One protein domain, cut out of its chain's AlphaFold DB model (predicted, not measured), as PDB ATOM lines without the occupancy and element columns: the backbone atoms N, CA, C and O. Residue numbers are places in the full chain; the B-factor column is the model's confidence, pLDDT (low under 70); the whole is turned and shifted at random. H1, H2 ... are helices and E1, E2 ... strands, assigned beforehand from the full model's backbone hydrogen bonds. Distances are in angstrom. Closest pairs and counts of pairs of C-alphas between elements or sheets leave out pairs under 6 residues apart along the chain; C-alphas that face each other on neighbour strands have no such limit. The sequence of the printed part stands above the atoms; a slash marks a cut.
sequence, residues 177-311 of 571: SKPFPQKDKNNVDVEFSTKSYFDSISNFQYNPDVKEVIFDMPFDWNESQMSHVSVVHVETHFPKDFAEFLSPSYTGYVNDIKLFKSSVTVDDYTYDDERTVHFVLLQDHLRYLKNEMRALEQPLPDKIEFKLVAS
ATOM      1  N   SER A 177      24.462 -32.294  48.295       93.12
ATOM      2  CA  SER A 177      24.750 -33.448  47.439       93.12
ATOM      3  C   SER A 177      23.523 -33.783  46.600       93.12
ATOM      4  O   SER A 177      22.436 -33.994  47.143       93.12
ATOM      5  N   LYS A 178      23.681 -33.849  45.276       95.00
ATOM      6  CA  LYS A 178      22.555 -34.010  44.352       95.00
ATOM      7  C   LYS A 178      22.850 -35.007  43.225       95.00
ATOM      8  O   LYS A 178      23.828 -34.813  42.505       95.00
ATOM      9  N   PRO A 179      22.005 -36.043  43.047       97.31
ATOM     10  CA  PRO A 179      22.111 -36.986  41.938       97.31
ATOM     11  C   PRO A 179      21.595 -36.390  40.621       97.31
ATOM     12  O   PRO A 179      20.629 -35.618  40.594       97.31
ATOM     13  N   PHE A 180      22.213 -36.805  39.521       97.50
ATOM     14  CA  PHE A 180      21.901 -36.435  38.148       97.50
ATOM     15  C   PHE A 180      22.004 -37.674  37.246       97.50
ATOM     16  O   PHE A 180      23.043 -37.905  36.624       97.50
ATOM     17  N   PRO A 181      20.914 -38.444  37.093       97.50
ATOM     18  CA  PRO A 181      20.881 -39.571  36.171       97.50
ATOM     19  C   PRO A 181      21.075 -39.097  34.723       97.50
ATOM     20  O   PRO A 181      20.332 -38.237  34.241       97.50
ATOM     21  N   GLN A 182      22.055 -39.662  34.021       97.38
ATOM     22  CA  GLN A 182      22.381 -39.370  32.623       97.38
ATOM     23  C   GLN A 182      22.392 -40.654  31.780       97.38
ATOM     24  O   GLN A 182      22.147 -41.759  32.268       97.38
ATOM     25  N   LYS A 183      22.652 -40.501  30.479       95.44
ATOM     26  CA  LYS A 183      22.769 -41.604  29.522       95.44
ATOM     27  C   LYS A 183      24.151 -41.614  28.881       95.44
ATOM     28  O   LYS A 183      24.625 -40.569  28.443       95.44
ATOM     29  N   ASP A 184      24.752 -42.796  28.791       94.12
ATOM     30  CA  ASP A 184      25.972 -43.016  28.010       94.12
ATOM     31  C   ASP A 184      25.683 -43.034  26.493       94.12
ATOM     32  O   ASP A 184      24.530 -42.935  26.043       94.12
ATOM     33  N   LYS A 185      26.722 -43.225  25.671       93.62
ATOM     34  CA  LYS A 185      26.584 -43.313  24.207       93.62
ATOM     35  C   LYS A 185      25.683 -44.462  23.730       93.62
ATOM     36  O   LYS A 185      25.133 -44.406  22.627       93.62
ATOM     37  N   ASN A 186      25.531 -45.509  24.537       93.81
ATOM     38  CA  ASN A 186      24.715 -46.689  24.253       93.81
ATOM     39  C   ASN A 186      23.307 -46.603  24.869       93.81
ATOM     40  O   ASN A 186      22.543 -47.571  24.783       93.81
ATOM     41  N   ASN A 187      22.936 -45.448  25.435       93.06
ATOM     42  CA  ASN A 187      21.664 -45.190  26.105       93.06
ATOM     43  C   ASN A 187      21.441 -46.034  27.384       93.06
ATOM     44  O   ASN A 187      20.297 -46.274  27.801       93.06
ATOM     45  N   VAL A 188      22.531 -46.465  28.018       95.06
ATOM     46  CA  VAL A 188      22.573 -47.073  29.353       95.06
ATOM     47  C   VAL A 188      22.567 -45.961  30.405       95.06
ATOM     48  O   VAL A 188      23.117 -44.885  30.179       95.06
ATOM     49  N   ASP A 189      21.871 -46.193  31.519       96.19
ATOM     50  CA  ASP A 189      21.847 -45.252  32.643       96.19
ATOM     51  C   ASP A 189      23.219 -45.179  33.319       96.19
ATOM     52  O   ASP A 189      23.815 -46.210  33.628       96.19
ATOM     53  N   VAL A 190      23.682 -43.957  33.568       96.00
ATOM     54  CA  VAL A 190      24.864 -43.652  34.376       96.00
ATOM     55  C   VAL A 190      24.484 -42.585  35.395       96.00
ATOM     56  O   VAL A 190      23.848 -41.586  35.054       96.00
ATOM     57  N   GLU A 191      24.833 -42.813  36.656       96.81
ATOM     58  CA  GLU A 191      24.542 -41.875  37.736       96.81
ATOM     59  C   GLU A 191      25.721 -40.917  37.893       96.81
ATOM     60  O   GLU A 191      26.809 -41.332  38.277       96.81
ATOM     61  N   PHE A 192      25.513 -39.640  37.589       98.06
ATOM     62  CA  PHE A 192      26.415 -38.592  38.051       98.06
ATOM     63  C   PHE A 192      25.858 -38.006  39.340       98.06
ATOM     64  O   PHE A 192      24.648 -38.003  39.551       98.06
ATOM     65  N   SER A 193      26.707 -37.438  40.181       97.38
ATOM     66  CA  SER A 193      26.244 -36.579  41.265       97.38
ATOM     67  C   SER A 193      27.173 -35.386  41.434       97.38
ATOM     68  O   SER A 193      28.294 -35.375  40.924       97.38
ATOM     69  N   THR A 194      26.702 -34.344  42.109       97.31
ATOM     70  CA  THR A 194      27.567 -33.239  42.528       97.31
ATOM     71  C   THR A 194      27.459 -33.014  44.016       97.31
ATOM     72  O   THR A 194      26.363 -33.144  44.564       97.31
ATOM     73  N   LYS A 195      28.549 -32.562  44.629       92.75
ATOM     74  CA  LYS A 195      28.555 -32.024  45.986       92.75
ATOM     75  C   LYS A 195      29.069 -30.589  45.966       92.75
ATOM     76  O   LYS A 195      30.190 -30.333  45.540       92.75
ATOM     77  N   SER A 196      28.229 -29.641  46.368       93.00
ATOM     78  CA  SER A 196      28.556 -28.214  46.355       93.00
ATOM     79  C   SER A 196      28.753 -27.682  47.765       93.00
ATOM     80  O   SER A 196      27.908 -27.879  48.639       93.00
ATOM     81  N   TYR A 197      29.859 -26.967  47.948       88.25
ATOM     82  CA  TYR A 197      30.239 -26.279  49.179       88.25
ATOM     83  C   TYR A 197      30.019 -24.762  49.057       88.25
ATOM     84  O   TYR A 197      30.633 -23.992  49.791       88.25
ATOM     85  N   PHE A 198      29.177 -24.324  48.112       90.88
ATOM     86  CA  PHE A 198      28.831 -22.912  47.934       90.88
ATOM     87  C   PHE A 198      27.328 -22.685  47.711       90.88
ATOM     88  O   PHE A 198      26.636 -22.201  48.596       90.88
ATOM     89  N   ASP A 199      26.790 -23.054  46.546       93.50
ATOM     90  CA  ASP A 199      25.354 -22.908  46.260       93.50
ATOM     91  C   ASP A 199      24.810 -24.092  45.445       93.50
ATOM     92  O   ASP A 199      25.570 -24.934  44.960       93.50
ATOM     93  N   SER A 200      23.486 -24.193  45.314       93.44
ATOM     94  CA  SER A 200      22.813 -25.318  44.670       93.44
ATOM     95  C   SER A 200      23.184 -25.478  43.195       93.44
ATOM     96  O   SER A 200      23.205 -24.513  42.425       93.44
ATOM     97  N   ILE A 201      23.345 -26.733  42.765       96.12
ATOM     98  CA  ILE A 201      23.655 -27.072  41.370       96.12
ATOM     99  C   ILE A 201      22.381 -27.349  40.559       96.12
ATOM    100  O   ILE A 201      21.417 -28.000  41.000       96.12
ATOM    101  N   SER A 202      22.377 -26.864  39.317       96.38
ATOM    102  CA  SER A 202      21.273 -27.004  38.367       96.38
ATOM    103  C   SER A 202      21.753 -27.267  36.935       96.38
ATOM    104  O   SER A 202      22.939 -27.195  36.636       96.38
ATOM    105  N   ASN A 203      20.816 -27.616  36.044       97.31
ATOM    106  CA  ASN A 203      21.046 -27.798  34.602       97.31
ATOM    107  C   ASN A 203      22.179 -28.768  34.216       97.31
ATOM    108  O   ASN A 203      22.765 -28.620  33.145       97.31
ATOM    109  N   PHE A 204      22.445 -29.778  35.049       98.50
ATOM    110  CA  PHE A 204      23.474 -30.781  34.790       98.50
ATOM    111  C   PHE A 204      23.188 -31.586  33.517       98.50
ATOM    112  O   PHE A 204      22.097 -32.141  33.348       98.50
ATOM    113  N   GLN A 205      24.182 -31.672  32.640       98.19
ATOM    114  CA  GLN A 205      24.117 -32.395  31.376       98.19
ATOM    115  C   GLN A 205      25.438 -33.107  31.111       98.19
ATOM    116  O   GLN A 205      26.504 -32.503  31.221       98.19
ATOM    117  N   TYR A 206      25.353 -34.370  30.699       98.12
ATOM    118  CA  TYR A 206      26.484 -35.126  30.169       98.12
ATOM    119  C   TYR A 206      26.347 -35.298  28.652       98.12
ATOM    120  O   TYR A 206      25.298 -35.711  28.153       98.12
ATOM    121  N   ASN A 207      27.412 -34.984  27.915       96.69
ATOM    122  CA  ASN A 207      27.512 -35.193  26.479       96.69
ATOM    123  C   ASN A 207      28.523 -36.316  26.170       96.69
ATOM    124  O   ASN A 207      29.736 -36.084  26.249       96.69
ATOM    125  N   PRO A 208      28.052 -37.510  25.762       94.69
ATOM    126  CA  PRO A 208      28.911 -38.667  25.519       94.69
ATOM    127  C   PRO A 208      29.787 -38.537  24.262       94.69
ATOM    128  O   PRO A 208      30.842 -39.163  24.172       94.69
ATOM    129  N   ASP A 209      29.386 -37.723  23.276       91.69
ATOM    130  CA  ASP A 209      30.117 -37.606  22.007       91.69
ATOM    131  C   ASP A 209      31.436 -36.844  22.164       91.69
ATOM    132  O   ASP A 209      32.422 -37.157  21.494       91.69
ATOM    133  N   VAL A 210      31.453 -35.856  23.059       92.44
ATOM    134  CA  VAL A 210      32.634 -35.031  23.361       92.44
ATOM    135  C   VAL A 210      33.203 -35.287  24.756       92.44
ATOM    136  O   VAL A 210      34.191 -34.654  25.114       92.44
ATOM    137  N   LYS A 211      32.622 -36.232  25.514       95.00
ATOM    138  CA  LYS A 211      33.013 -36.571  26.891       95.00
ATOM    139  C   LYS A 211      33.097 -35.313  27.754       95.00
ATOM    140  O   LYS A 211      34.172 -34.920  28.216       95.00
ATOM    141  N   GLU A 212      31.950 -34.666  27.914       96.75
ATOM    142  CA  GLU A 212      31.818 -33.376  28.589       96.75
ATOM    143  C   GLU A 212      30.659 -33.396  29.582       96.75
ATOM    144  O   GLU A 212      29.589 -33.921  29.285       96.75
ATOM    145  N   VAL A 213      30.865 -32.775  30.737       98.12
ATOM    146  CA  VAL A 213      29.826 -32.467  31.721       98.12
ATOM    147  C   VAL A 213      29.688 -30.950  31.827       98.12
ATOM    148  O   VAL A 213      30.697 -30.258  31.939       98.12
ATOM    149  N   ILE A 214      28.458 -30.436  31.824       98.44
ATOM    150  CA  ILE A 214      28.145 -29.020  32.073       98.44
ATOM    151  C   ILE A 214      27.102 -28.917  33.181       98.44
ATOM    152  O   ILE A 214      26.160 -29.708  33.207       98.44
ATOM    153  N   PHE A 215      27.236 -27.930  34.065       98.56
ATOM    154  CA  PHE A 215      26.223 -27.583  35.062       98.56
ATOM    155  C   PHE A 215      26.328 -26.117  35.498       98.56
ATOM    156  O   PHE A 215      27.352 -25.461  35.314       98.56
ATOM    157  N   ASP A 216      25.254 -25.614  36.100       98.25
ATOM    158  CA  ASP A 216      25.099 -24.222  36.509       98.25
ATOM    159  C   ASP A 216      25.025 -24.079  38.030       98.25
ATOM    160  O   ASP A 216      24.352 -24.867  38.701       98.25
ATOM    161  N   MET A 217      25.611 -22.999  38.543       97.06
ATOM    162  CA  MET A 217      25.477 -22.553  39.930       97.06
ATOM    163  C   MET A 217      25.223 -21.038  39.963       97.06
ATOM    164  O   MET A 217      25.972 -20.307  39.309       97.06
ATOM    165  N   PRO A 218      24.209 -20.533  40.688       95.06
ATOM    166  CA  PRO A 218      24.021 -19.094  40.869       95.06
ATOM    167  C   PRO A 218      25.279 -18.432  41.442       95.06
ATOM    168  O   PRO A 218      25.980 -19.013  42.272       95.06
ATOM    169  N   PHE A 219      25.604 -17.232  40.961       93.50
ATOM    170  CA  PHE A 219      26.774 -16.502  41.440       93.50
ATOM    171  C   PHE A 219      26.680 -15.009  41.123       93.50
ATOM    172  O   PHE A 219      26.586 -14.616  39.956       93.50
ATOM    173  N   ASP A 220      26.783 -14.166  42.153       88.88
ATOM    174  CA  ASP A 220      26.861 -12.717  41.978       88.88
ATOM    175  C   ASP A 220      28.318 -12.246  41.826       88.88
ATOM    176  O   ASP A 220      29.112 -12.212  42.767       88.88
ATOM    177  N   TRP A 221      28.659 -11.800  40.618       88.00
ATOM    178  CA  TRP A 221      29.974 -11.253  40.281       88.00
ATOM    179  C   TRP A 221      30.206  -9.819  40.789       88.00
ATOM    180  O   TRP A 221      31.259  -9.221  40.512       88.00
ATOM    181  N   ASN A 222      29.246  -9.213  41.493       83.75
ATOM    182  CA  ASN A 222      29.422  -7.915  42.132       83.75
ATOM    183  C   ASN A 222      30.567  -7.950  43.140       83.75
ATOM    184  O   ASN A 222      30.766  -8.905  43.881       83.75
ATOM    185  N   GLU A 223      31.345  -6.868  43.170       77.19
ATOM    186  CA  GLU A 223      32.546  -6.809  44.009       77.19
ATOM    187  C   GLU A 223      32.230  -6.929  45.497       77.19
ATOM    188  O   GLU A 223      32.999  -7.544  46.221       77.19
ATOM    189  N   SER A 224      31.090  -6.378  45.919       70.75
ATOM    190  CA  SER A 224      30.613  -6.467  47.294       70.75
ATOM    191  C   SER A 224      30.254  -7.881  47.720       70.75
ATOM    192  O   SER A 224      30.230  -8.104  48.910       70.75
ATOM    193  N   GLN A 225      29.963  -8.801  46.795       74.88
ATOM    194  CA  GLN A 225      29.694 -10.206  47.113       74.88
ATOM    195  C   GLN A 225      30.973 -11.035  46.974       74.88
ATOM    196  O   GLN A 225      31.445 -11.659  47.920       74.88
ATOM    197  N   MET A 226      31.641 -10.925  45.823       78.25
ATOM    198  CA  MET A 226      32.895 -11.632  45.542       78.25
ATOM    199  C   MET A 226      34.006 -11.389  46.570       78.25
ATOM    200  O   MET A 226      34.845 -12.266  46.768       78.25
ATOM    201  N   SER A 227      34.070 -10.206  47.196       69.69
ATOM    202  CA  SER A 227      35.092  -9.917  48.208       69.69
ATOM    203  C   SER A 227      34.949 -10.752  49.479       69.69
ATOM    204  O   SER A 227      35.943 -10.909  50.189       69.69
ATOM    205  N   HIS A 228      33.753 -11.273  49.755       69.25
ATOM    206  CA  HIS A 228      33.481 -12.147  50.894       69.25
ATOM    207  C   HIS A 228      33.612 -13.629  50.530       69.25
ATOM    208  O   HIS A 228      33.853 -14.445  51.407       69.25
ATOM    209  N   VAL A 229      33.578 -13.989  49.242       76.44
ATOM    210  CA  VAL A 229      33.796 -15.374  48.803       76.44
ATOM    211  C   VAL A 229      35.276 -15.745  48.921       76.44
ATOM    212  O   VAL A 229      36.134 -15.182  48.233       76.44
ATOM    213  N   SER A 230      35.571 -16.708  49.795       69.44
ATOM    214  CA  SER A 230      36.925 -17.230  50.016       69.44
ATOM    215  C   SER A 230      37.309 -18.286  48.975       69.44
ATOM    216  O   SER A 230      38.375 -18.205  48.355       69.44
ATOM    217  N   VAL A 231      36.410 -19.244  48.752       80.12
ATOM    218  CA  VAL A 231      36.550 -20.338  47.798       80.12
ATOM    219  C   VAL A 231      35.174 -20.756  47.283       80.12
ATOM    220  O   VAL A 231      34.207 -20.793  48.036       80.12
ATOM    221  N   VAL A 232      35.095 -21.090  45.998       88.62
ATOM    222  CA  VAL A 232      34.002 -21.888  45.436       88.62
ATOM    223  C   VAL A 232      34.544 -23.291  45.211       88.62
ATOM    224  O   VAL A 232      35.477 -23.470  44.423       88.62
ATOM    225  N   HIS A 233      33.972 -24.270  45.911       89.88
ATOM    226  CA  HIS A 233      34.336 -25.680  45.788       89.88
ATOM    227  C   HIS A 233      33.109 -26.496  45.383       89.88
ATOM    228  O   HIS A 233      32.087 -26.493  46.068       89.88
ATOM    229  N   VAL A 234      33.217 -27.172  44.242       93.69
ATOM    230  CA  VAL A 234      32.210 -28.112  43.742       93.69
ATOM    231  C   VAL A 234      32.893 -29.416  43.352       93.69
ATOM    232  O   VAL A 234      33.938 -29.407  42.707       93.69
ATOM    233  N   GLU A 235      32.300 -30.537  43.720       95.31
ATOM    234  CA  GLU A 235      32.722 -31.880  43.341       95.31
ATOM    235  C   GLU A 235      31.748 -32.450  42.311       95.31
ATOM    236  O   GLU A 235      30.534 -32.282  42.429       95.31
ATOM    237  N   THR A 236      32.280 -33.116  41.289       97.75
ATOM    238  CA  THR A 236      31.517 -33.954  40.357       97.75
ATOM    239  C   THR A 236      31.919 -35.405  40.571       97.75
ATOM    240  O   THR A 236      33.098 -35.728  40.423       97.75
ATOM    241  N   HIS A 237      30.952 -36.265  40.874       97.38
ATOM    242  CA  HIS A 237      31.159 -37.691  41.099       97.38
ATOM    243  C   HIS A 237      30.543 -38.521  39.973       97.38
ATOM    244  O   HIS A 237      29.483 -38.180  39.435       97.38
ATOM    245  N   PHE A 238      31.211 -39.614  39.619       96.88
ATOM    246  CA  PHE A 238      30.712 -40.632  38.694       96.88
ATOM    247  C   PHE A 238      31.408 -41.977  38.950       96.88
ATOM    248  O   PHE A 238      32.511 -41.995  39.500       96.88
ATOM    249  N   PRO A 239      30.813 -43.111  38.540       94.81
ATOM    250  CA  PRO A 239      31.370 -44.431  38.805       94.81
ATOM    251  C   PRO A 239      32.774 -44.617  38.216       94.81
ATOM    252  O   PRO A 239      33.031 -44.246  37.066       94.81
ATOM    253  N   LYS A 240      33.686 -45.241  38.971       90.50
ATOM    254  CA  LYS A 240      35.050 -45.544  38.488       90.50
ATOM    255  C   LYS A 240      35.073 -46.564  37.351       90.50
ATOM    256  O   LYS A 240      36.026 -46.596  36.579       90.50
ATOM    257  N   ASP A 241      34.035 -47.385  37.220       88.62
ATOM    258  CA  ASP A 241      33.874 -48.337  36.119       88.62
ATOM    259  C   ASP A 241      33.278 -47.698  34.846       88.62
ATOM    260  O   ASP A 241      33.163 -48.352  33.805       88.62
ATOM    261  N   PHE A 242      32.968 -46.397  34.870       93.44
ATOM    262  CA  PHE A 242      32.457 -45.679  33.709       93.44
ATOM    263  C   PHE A 242      33.577 -45.279  32.730       93.44
ATOM    264  O   PHE A 242      33.967 -44.114  32.609       93.44
ATOM    265  N   ALA A 243      34.074 -46.265  31.977       89.56
ATOM    266  CA  ALA A 243      35.189 -46.128  31.031       89.56
ATOM    267  C   ALA A 243      35.026 -44.997  29.995       89.56
ATOM    268  O   ALA A 243      36.014 -44.481  29.476       89.56
ATOM    269  N   GLU A 244      33.787 -44.630  29.650       91.25
ATOM    270  CA  GLU A 244      33.523 -43.606  28.637       91.25
ATOM    271  C   GLU A 244      34.069 -42.236  29.060       91.25
ATOM    272  O   GLU A 244      34.680 -41.555  28.233       91.25
ATOM    273  N   PHE A 245      33.921 -41.874  30.337       93.81
ATOM    274  CA  PHE A 245      34.363 -40.590  30.884       93.81
ATOM    275  C   PHE A 245      35.608 -40.701  31.778       93.81
ATOM    276  O   PHE A 245      36.270 -39.692  32.012       93.81
ATOM    277  N   LEU A 246      35.980 -41.910  32.219       91.12
ATOM    278  CA  LEU A 246      37.170 -42.149  33.036       91.12
ATOM    279  C   LEU A 246      38.459 -41.729  32.307       91.12
ATOM    280  O   LEU A 246      38.916 -42.394  31.379       91.12
ATOM    281  N   SER A 247      39.067 -40.630  32.757       88.56
ATOM    282  CA  SER A 247      40.308 -40.082  32.199       88.56
ATOM    283  C   SER A 247      41.356 -39.764  33.273       88.56
ATOM    284  O   SER A 247      40.984 -39.262  34.334       88.56
ATOM    285  N   PRO A 248      42.666 -39.959  33.011       82.00
ATOM    286  CA  PRO A 248      43.739 -39.537  33.917       82.00
ATOM    287  C   PRO A 248      43.720 -38.042  34.268       82.00
ATOM    288  O   PRO A 248      44.285 -37.638  35.281       82.00
ATOM    289  N   SER A 249      43.125 -37.197  33.421       83.44
ATOM    290  CA  SER A 249      42.980 -35.772  33.715       83.44
ATOM    291  C   SER A 249      41.777 -35.142  33.018       83.44
ATOM    292  O   SER A 249      41.276 -35.638  32.005       83.44
ATOM    293  N   TYR A 250      41.349 -33.998  33.544       89.06
ATOM    294  CA  TYR A 250      40.241 -33.220  33.008       89.06
ATOM    295  C   TYR A 250      40.660 -31.772  32.805       89.06
ATOM    296  O   TYR A 250      41.527 -31.245  33.502       89.06
ATOM    297  N   THR A 251      40.027 -31.125  31.835       90.00
ATOM    298  CA  THR A 251      40.117 -29.679  31.661       90.00
ATOM    299  C   THR A 251      38.810 -29.054  32.115       90.00
ATOM    300  O   THR A 251      37.751 -29.405  31.598       90.00
ATOM    301  N   GLY A 252      38.894 -28.120  33.058       93.12
ATOM    302  CA  GLY A 252      37.747 -27.336  33.502       93.12
ATOM    303  C   GLY A 252      37.661 -25.982  32.813       93.12
ATOM    304  O   GLY A 252      38.678 -25.365  32.481       93.12
ATOM    305  N   TYR A 253      36.435 -25.508  32.656       96.38
ATOM    306  CA  TYR A 253      36.106 -24.167  32.201       96.38
ATOM    307  C   TYR A 253      35.035 -23.571  33.109       96.38
ATOM    308  O   TYR A 253      34.189 -24.291  33.642       96.38
ATOM    309  N   VAL A 254      35.070 -22.249  33.234       96.69
ATOM    310  CA  VAL A 254      34.006 -21.445  33.832       96.69
ATOM    311  C   VAL A 254      33.586 -20.400  32.817       96.69
ATOM    312  O   VAL A 254      34.423 -19.610  32.385       96.69
ATOM    313  N   ASN A 255      32.311 -20.413  32.420       95.50
ATOM    314  CA  ASN A 255      31.752 -19.475  31.439       95.50
ATOM    315  C   ASN A 255      32.638 -19.365  30.177       95.50
ATOM    316  O   ASN A 255      33.041 -18.277  29.773       95.50
ATOM    317  N   ASP A 256      32.996 -20.518  29.601       93.62
ATOM    318  CA  ASP A 256      33.903 -20.688  28.449       93.62
ATOM    319  C   ASP A 256      35.368 -20.245  28.641       93.62
ATOM    320  O   ASP A 256      36.188 -20.399  27.731       93.62
ATOM    321  N   ILE A 257      35.754 -19.775  29.826       92.81
ATOM    322  CA  ILE A 257      37.144 -19.450  30.149       92.81
ATOM    323  C   ILE A 257      37.820 -20.685  30.737       92.81
ATOM    324  O   ILE A 257      37.376 -21.247  31.739       92.81
ATOM    325  N   LYS A 258      38.921 -21.106  30.112       90.75
ATOM    326  CA  LYS A 258      39.719 -22.247  30.569       90.75
ATOM    327  C   LYS A 258      40.330 -21.955  31.939       90.75
ATOM    328  O   LYS A 258      40.982 -20.927  32.119       90.75
ATOM    329  N   LEU A 259      40.159 -22.883  32.874       84.50
ATOM    330  CA  LEU A 259      40.713 -22.778  34.220       84.50
ATOM    331  C   LEU A 259      42.198 -23.151  34.275       84.50
ATOM    332  O   LEU A 259      42.728 -23.861  33.412       84.50
ATOM    333  N   PHE A 260      42.860 -22.704  35.342       77.25
ATOM    334  CA  PHE A 260      44.182 -23.197  35.711       77.25
ATOM    335  C   PHE A 260      44.109 -24.685  36.062       77.25
ATOM    336  O   PHE A 260      43.117 -25.157  36.614       77.25
ATOM    337  N   LYS A 261      45.187 -25.433  35.788       71.38
ATOM    338  CA  LYS A 261      45.246 -26.868  36.116       71.38
ATOM    339  C   LYS A 261      45.041 -27.117  37.616       71.38
ATOM    340  O   LYS A 261      44.391 -28.081  37.979       71.38
ATOM    341  N   SER A 262      45.563 -26.239  38.473       70.81
ATOM    342  CA  SER A 262      45.406 -26.324  39.932       70.81
ATOM    343  C   SER A 262      43.962 -26.160  40.412       70.81
ATOM    344  O   SER A 262      43.666 -26.534  41.538       70.81
ATOM    345  N   SER A 263      43.068 -25.614  39.585       78.44
ATOM    346  CA  SER A 263      41.652 -25.457  39.922       78.44
ATOM    347  C   SER A 263      40.831 -26.721  39.677       78.44
ATOM    348  O   SER A 263      39.664 -26.733  40.055       78.44
ATOM    349  N   VAL A 264      41.397 -27.736  39.009       83.94
ATOM    350  CA  VAL A 264      40.699 -28.978  38.659       83.94
ATOM    351  C   VAL A 264      41.541 -30.180  39.055       83.94
ATOM    352  O   VAL A 264      42.568 -30.457  38.433       83.94
ATOM    353  N   THR A 265      41.101 -30.912  40.073       80.56
ATOM    354  CA  THR A 265      41.846 -32.055  40.617       80.56
ATOM    355  C   THR A 265      40.995 -33.312  40.632       80.56
ATOM    356  O   THR A 265      39.784 -33.253  40.820       80.56
ATOM    357  N   VAL A 266      41.640 -34.454  40.401       85.94
ATOM    358  CA  VAL A 266      41.015 -35.776  40.497       85.94
ATOM    359  C   VAL A 266      41.293 -36.335  41.883       85.94
ATOM    360  O   VAL A 266      42.423 -36.255  42.359       85.94
ATOM    361  N   ASP A 267      40.267 -36.911  42.488       79.75
ATOM    362  CA  ASP A 267      40.324 -37.653  43.737       79.75
ATOM    363  C   ASP A 267      39.639 -39.008  43.523       79.75
ATOM    364  O   ASP A 267      38.433 -39.095  43.278       79.75
ATOM    365  N   ASP A 268      40.446 -40.066  43.574       82.88
ATOM    366  CA  ASP A 268      39.992 -41.455  43.490       82.88
ATOM    367  C   ASP A 268      40.012 -42.166  44.849       82.88
ATOM    368  O   ASP A 268      39.674 -43.340  44.913       82.88
ATOM    369  N   TYR A 269      40.429 -41.521  45.935       73.38
ATOM    370  CA  TYR A 269      40.694 -42.203  47.207       73.38
ATOM    371  C   TYR A 269      39.671 -41.873  48.299       73.38
ATOM    372  O   TYR A 269      39.598 -42.599  49.288       73.38
ATOM    373  N   THR A 270      38.893 -40.798  48.151       71.69
ATOM    374  CA  THR A 270      37.889 -40.406  49.157       71.69
ATOM    375  C   THR A 270      36.645 -41.296  49.132       71.69
ATOM    376  O   THR A 270      36.086 -41.602  50.186       71.69
ATOM    377  N   TYR A 271      36.214 -41.730  47.944       77.19
ATOM    378  CA  TYR A 271      35.029 -42.567  47.753       77.19
ATOM    379  C   TYR A 271      35.398 -43.843  46.990       77.19
ATOM    380  O   TYR A 271      35.978 -43.777  45.908       77.19
ATOM    381  N   ASP A 272      35.057 -45.011  47.544       76.81
ATOM    382  CA  ASP A 272      35.529 -46.310  47.037       76.81
ATOM    383  C   ASP A 272      35.090 -46.584  45.587       76.81
ATOM    384  O   ASP A 272      35.910 -46.971  44.757       76.81
ATOM    385  N   ASP A 273      33.827 -46.320  45.243       86.69
ATOM    386  CA  ASP A 273      33.246 -46.702  43.943       86.69
ATOM    387  C   ASP A 273      33.129 -45.534  42.939       86.69
ATOM    388  O   ASP A 273      32.766 -45.728  41.775       86.69
ATOM    389  N   GLU A 274      33.462 -44.311  43.361       89.81
ATOM    390  CA  GLU A 274      33.232 -43.088  42.589       89.81
ATOM    391  C   GLU A 274      34.527 -42.306  42.379       89.81
ATOM    392  O   GLU A 274      35.290 -42.060  43.312       89.81
ATOM    393  N   ARG A 275      34.776 -41.877  41.141       93.00
ATOM    394  CA  ARG A 275      35.784 -40.861  40.860       93.00
ATOM    395  C   ARG A 275      35.187 -39.502  41.177       93.00
ATOM    396  O   ARG A 275      34.112 -39.172  40.679       93.00
ATOM    397  N   THR A 276      35.938 -38.698  41.915       90.44
ATOM    398  CA  THR A 276      35.591 -37.313  42.219       90.44
ATOM    399  C   THR A 276      36.488 -36.370  41.432       90.44
ATOM    400  O   THR A 276      37.701 -36.551  41.346       90.44
ATOM    401  N   VAL A 277      35.893 -35.347  40.823       93.75
ATOM    402  CA  VAL A 277      36.631 -34.255  40.188       93.75
ATOM    403  C   VAL A 277      36.230 -32.944  40.846       93.75
ATOM    404  O   VAL A 277      35.067 -32.547  40.799       93.75
ATOM    405  N   HIS A 278      37.201 -32.284  41.468       90.25
ATOM    406  CA  HIS A 278      37.007 -31.040  42.200       90.25
ATOM    407  C   HIS A 278      37.192 -29.853  41.267       90.25
ATOM    408  O   HIS A 278      38.172 -29.788  40.531       90.25
ATOM    409  N   PHE A 279      36.301 -28.878  41.369       89.62
ATOM    410  CA  PHE A 279      36.538 -27.498  40.984       89.62
ATOM    411  C   PHE A 279      36.838 -26.697  42.246       89.62
ATOM    412  O   PHE A 279      35.983 -26.616  43.122       89.62
ATOM    413  N   VAL A 280      38.024 -26.092  42.329       83.69
ATOM    414  CA  VAL A 280      38.426 -25.222  43.444       83.69
ATOM    415  C   VAL A 280      38.828 -23.853  42.901       83.69
ATOM    416  O   VAL A 280      39.886 -23.666  42.289       83.69
ATOM    417  N   LEU A 281      37.960 -22.868  43.115       82.12
ATOM    418  CA  LEU A 281      38.155 -21.493  42.666       82.12
ATOM    419  C   LEU A 281      38.380 -20.591  43.874       82.12
ATOM    420  O   LEU A 281      37.446 -20.259  44.597       82.12
ATOM    421  N   LEU A 282      39.630 -20.186  44.078       81.81
ATOM    422  CA  LEU A 282      39.994 -19.186  45.070       81.81
ATOM    423  C   LEU A 282      39.555 -17.787  44.612       81.81
ATOM    424  O   LEU A 282      39.262 -17.551  43.436       81.81
ATOM    425  N   GLN A 283      39.535 -16.834  45.537       77.50
ATOM    426  CA  GLN A 283      39.097 -15.469  45.250       77.50
ATOM    427  C   GLN A 283      39.848 -14.800  44.079       77.50
ATOM    428  O   GLN A 283      39.249 -14.080  43.277       77.50
ATOM    429  N   ASP A 284      41.155 -15.013  43.952       77.00
ATOM    430  CA  ASP A 284      41.958 -14.493  42.844       77.00
ATOM    431  C   ASP A 284      41.598 -15.149  41.499       77.00
ATOM    432  O   ASP A 284      41.520 -14.443  40.490       77.00
ATOM    433  N   HIS A 285      41.263 -16.445  41.486       85.62
ATOM    434  CA  HIS A 285      40.697 -17.121  40.314       85.62
ATOM    435  C   HIS A 285      39.368 -16.474  39.886       85.62
ATOM    436  O   HIS A 285      39.184 -16.170  38.707       85.62
ATOM    437  N   LEU A 286      38.463 -16.185  40.829       85.81
ATOM    438  CA  LEU A 286      37.186 -15.511  40.540       85.81
ATOM    439  C   LEU A 286      37.407 -14.101  39.965       85.81
ATOM    440  O   LEU A 286      36.767 -13.698  38.990       85.81
ATOM    441  N   ARG A 287      38.370 -13.348  40.512       84.19
ATOM    442  CA  ARG A 287      38.769 -12.029  39.982       84.19
ATOM    443  C   ARG A 287      39.327 -12.120  38.567       84.19
ATOM    444  O   ARG A 287      38.993 -11.274  37.737       84.19
ATOM    445  N   TYR A 288      40.154 -13.124  38.293       85.25
ATOM    446  CA  TYR A 288      40.669 -13.396  36.955       85.25
ATOM    447  C   TYR A 288      39.524 -13.667  35.968       85.25
ATOM    448  O   TYR A 288      39.407 -12.954  34.972       85.25
ATOM    449  N   LEU A 289      38.614 -14.588  36.298       89.81
ATOM    450  CA  LEU A 289      37.457 -14.939  35.462       89.81
ATOM    451  C   LEU A 289      36.580 -13.721  35.137       89.81
ATOM    452  O   LEU A 289      36.256 -13.467  33.976       89.81
ATOM    453  N   LYS A 290      36.265 -12.899  36.145       86.94
ATOM    454  CA  LYS A 290      35.519 -11.640  35.975       86.94
ATOM    455  C   LYS A 290      36.192 -10.679  34.993       86.94
ATOM    456  O   LYS A 290      35.510 -10.006  34.217       86.94
ATOM    457  N   ASN A 291      37.516 -10.568  35.054       86.00
ATOM    458  CA  ASN A 291      38.275  -9.677  34.180       86.00
ATOM    459  C   ASN A 291      38.333 -10.203  32.741       86.00
ATOM    460  O   ASN A 291      38.160  -9.409  31.817       86.00
ATOM    461  N   GLU A 292      38.490 -11.513  32.554       88.62
ATOM    462  CA  GLU A 292      38.466 -12.151  31.234       88.62
ATOM    463  C   GLU A 292      37.093 -11.995  30.558       88.62
ATOM    464  O   GLU A 292      37.021 -11.526  29.422       88.62
ATOM    465  N   MET A 293      35.986 -12.247  31.271       89.94
ATOM    466  CA  MET A 293      34.630 -12.035  30.727       89.94
ATOM    467  C   MET A 293      34.418 -10.580  30.275       89.94
ATOM    468  O   MET A 293      33.855 -10.323  29.209       89.94
ATOM    469  N   ARG A 294      34.932  -9.607  31.044       86.56
ATOM    470  CA  ARG A 294      34.889  -8.181  30.677       86.56
ATOM    471  C   ARG A 294      35.734  -7.859  29.446       86.56
ATOM    472  O   ARG A 294      35.316  -7.033  28.638       86.56
ATOM    473  N   ALA A 295      36.907  -8.476  29.306       86.25
ATOM    474  CA  ALA A 295      37.781  -8.296  28.148       86.25
ATOM    475  C   ALA A 295      37.154  -8.852  26.858       86.25
ATOM    476  O   ALA A 295      37.376  -8.300  25.781       86.25
ATOM    477  N   LEU A 296      36.325  -9.890  26.980       83.25
ATOM    478  CA  LEU A 296      35.541 -10.474  25.888       83.25
ATOM    479  C   LEU A 296      34.250  -9.694  25.565       83.25
ATOM    480  O   LEU A 296      33.463 -10.146  24.736       83.25
ATOM    481  N   GLU A 297      34.020  -8.539  26.202       81.12
ATOM    482  CA  GLU A 297      32.802  -7.717  26.083       81.12
ATOM    483  C   GLU A 297      31.496  -8.483  26.389       81.12
ATOM    484  O   GLU A 297      30.411  -8.088  25.956       81.12
ATOM    485  N   GLN A 298      31.578  -9.570  27.161       74.62
ATOM    486  CA  GLN A 298      30.407 -10.329  27.585       74.62
ATOM    487  C   GLN A 298      29.764  -9.663  28.813       74.62
ATOM    488  O   GLN A 298      30.475  -9.196  29.711       74.62
ATOM    489  N   PRO A 299      28.420  -9.584  28.887       83.38
ATOM    490  CA  PRO A 299      27.763  -9.198  30.128       83.38
ATOM    491  C   PRO A 299      28.109 -10.223  31.211       83.38
ATOM    492  O   PRO A 299      28.151 -11.420  30.931       83.38
ATOM    493  N   LEU A 300      28.345  -9.752  32.439       89.25
ATOM    494  CA  LEU A 300      28.548 -10.665  33.560       89.25
ATOM    495  C   LEU A 300      27.246 -11.457  33.776       89.25
ATOM    496  O   LEU A 300      26.194 -10.826  33.924       89.25
ATOM    497  N   PRO A 301      27.298 -12.798  33.735       93.00
ATOM    498  CA  PRO A 301      26.141 -13.641  33.999       93.00
ATOM    499  C   PRO A 301      25.741 -13.553  35.477       93.00
ATOM    500  O   PRO A 301      26.496 -13.059  36.302       93.00
ATOM    501  N   ASP A 302      24.560 -14.051  35.817       93.62
ATOM    502  CA  ASP A 302      24.061 -14.232  37.190       93.62
ATOM    503  C   ASP A 302      24.410 -15.619  37.769       93.62
ATOM    504  O   ASP A 302      23.885 -16.045  38.798       93.62
ATOM    505  N   LYS A 303      25.290 -16.347  37.078       95.88
ATOM    506  CA  LYS A 303      25.685 -17.719  37.386       95.88
ATOM    507  C   LYS A 303      27.109 -18.015  36.937       95.88
ATOM    508  O   LYS A 303      27.628 -17.383  36.012       95.88
ATOM    509  N   ILE A 304      27.702 -19.031  37.544       97.25
ATOM    510  CA  ILE A 304      28.840 -19.764  37.006       97.25
ATOM    511  C   ILE A 304      28.299 -20.952  36.201       97.25
ATOM    512  O   ILE A 304      27.518 -21.750  36.715       97.25
ATOM    513  N   GLU A 305      28.722 -21.069  34.942       98.12
ATOM    514  CA  GLU A 305      28.557 -22.301  34.159       98.12
ATOM    515  C   GLU A 305      29.873 -23.074  34.230       98.12
ATOM    516  O   GLU A 305      30.888 -22.624  33.691       98.12
ATOM    517  N   PHE A 306      29.862 -24.217  34.907       98.50
ATOM    518  CA  PHE A 306      30.996 -25.125  34.966       98.50
ATOM    519  C   PHE A 306      30.947 -26.087  33.792       98.50
ATOM    520  O   PHE A 306      29.890 -26.605  33.435       98.50
ATOM    521  N   LYS A 307      32.117 -26.371  33.227       98.44
ATOM    522  CA  LYS A 307      32.276 -27.344  32.150       98.44
ATOM    523  C   LYS A 307      33.522 -28.171  32.385       98.44
ATOM    524  O   LYS A 307      34.609 -27.622  32.546       98.44
ATOM    525  N   LEU A 308      33.358 -29.486  32.405       97.31
ATOM    526  CA  LEU A 308      34.411 -30.461  32.639       97.31
ATOM    527  C   LEU A 308      34.559 -31.355  31.412       97.31
ATOM    528  O   LEU A 308      33.621 -32.049  31.035       97.31
ATOM    529  N   VAL A 309      35.745 -31.362  30.812       95.62
ATOM    530  CA  VAL A 309      36.040 -32.145  29.605       95.62
ATOM    531  C   VAL A 309      37.119 -33.171  29.916       95.62
ATOM    532  O   VAL A 309      38.182 -32.811  30.434       95.62
ATOM    533  N   ALA A 310      36.880 -34.438  29.576       91.69
ATOM    534  CA  ALA A 310      37.897 -35.481  29.680       91.69
ATOM    535  C   ALA A 310      39.081 -35.162  28.746       91.69
ATOM    536  O   ALA A 310      38.921 -35.035  27.530       91.69
ATOM    537  N   SER A 311      40.281 -35.003  29.310       79.31
ATOM    538  CA  SER A 311      41.486 -34.688  28.534       79.31
ATOM    539  C   SER A 311      41.960 -35.905  27.737       79.31
ATOM    540  O   SER A 311      41.991 -37.011  28.266       79.31
TER     541      SER A 311
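This is residues 177 to 311 of the 571 residues of an uncharacterized protein of uncultured marine thaumarchaeote KM3_51_A05 (UniProt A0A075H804). Two antiparallel sheets lie face to face as a sandwich, with their strands crossed at 40 degrees, and helix H2 stands across one end of it, reaching from one sheet to the other. The edge strands of the two sheets come close on both sides, E1 to E3 and E7 to E6, and the short helix H1 lies at the same end as H2. The printed part has 135 residues, with the order E1 E2 E3 E4 H1 E5 E6 E7 E8 H2 E9; one sheet runs E1 E2 E5 E8 E7, the other E3 E4 E9 E6, and the class is mixed, helices and strands. It is compact, with a radius of gyration of the C-alphas of 14.9 A, and only just elongated, spanning 44 by 29 by 24 A.

E1, residues 177 to 183, begins at C-alpha 177 (24.750, -33.448, 47.439) and is 19.8 A long. E2 is residues 189 to 196, 22.9 A; E3 is residues 202 to 207; E4 is residues 212 to 218, 20.4 A. H1 is residues 223 to 226. E5, residues 231 to 239, is 26.2 A long. E6 is residues 250 to 254 and E7 residues 264 to 267. E8, residues 274 to 282, is 25.0 A long. H2, residues 283 to 295, is 18.6 A long and begins at C-alpha 283 (39.097, -15.469, 45.250). E9, residues 303 to 310, is 22.9 A long and ends at C-alpha 310 (37.897, -35.481, 29.680).

The five-strand sheet is strongly twisted. Its hairpin E1 and E2 has N 180 and O 192 at 2.7 A; E2 and E5 have N 235 and O 195 at 2.8 A; E5 and E8 have N 277 and O 236 at 2.8 A; the hairpin E7 and E8 has N 267 and O 276 at 2.8 A. In the other sheet, the hairpin E3 and E4 has N 205 and O 214 at 2.8 A, E4 and E9 have N 306 and O 215 at 2.8 A, and E9 and E6 have N 253 and O 307 at 2.8 A. The parts of the two sheets that face each other are 9.6 A centre to centre. Between edge strands, the closest C-alphas of E1 and E3 are those of Gln 182 and Tyr 206, 6.4 A, and of E6 and E7 those of Gly 252 and Val 264, 6.2 A. H2 only grazes the five-strand sheet, with residues 283 to 289, and the other sheet with residues 286 to 293. H1 is on neither sheet; it is close to H2 but not clearly touching, with the C-alphas of Met 226 and Gln 283 at 7.3 A. In H2 every O i to N i+4 pair is within hydrogen-bond range; H1 is too short for such a pair.

The C-alphas of Asn 186 and Ser 224, the two farthest apart, are 46.7 A from each other. The printed part has no cut and no long link. The mean pLDDT of the printed part is 89.3; residues 227 to 228 and residue 230 are under 70.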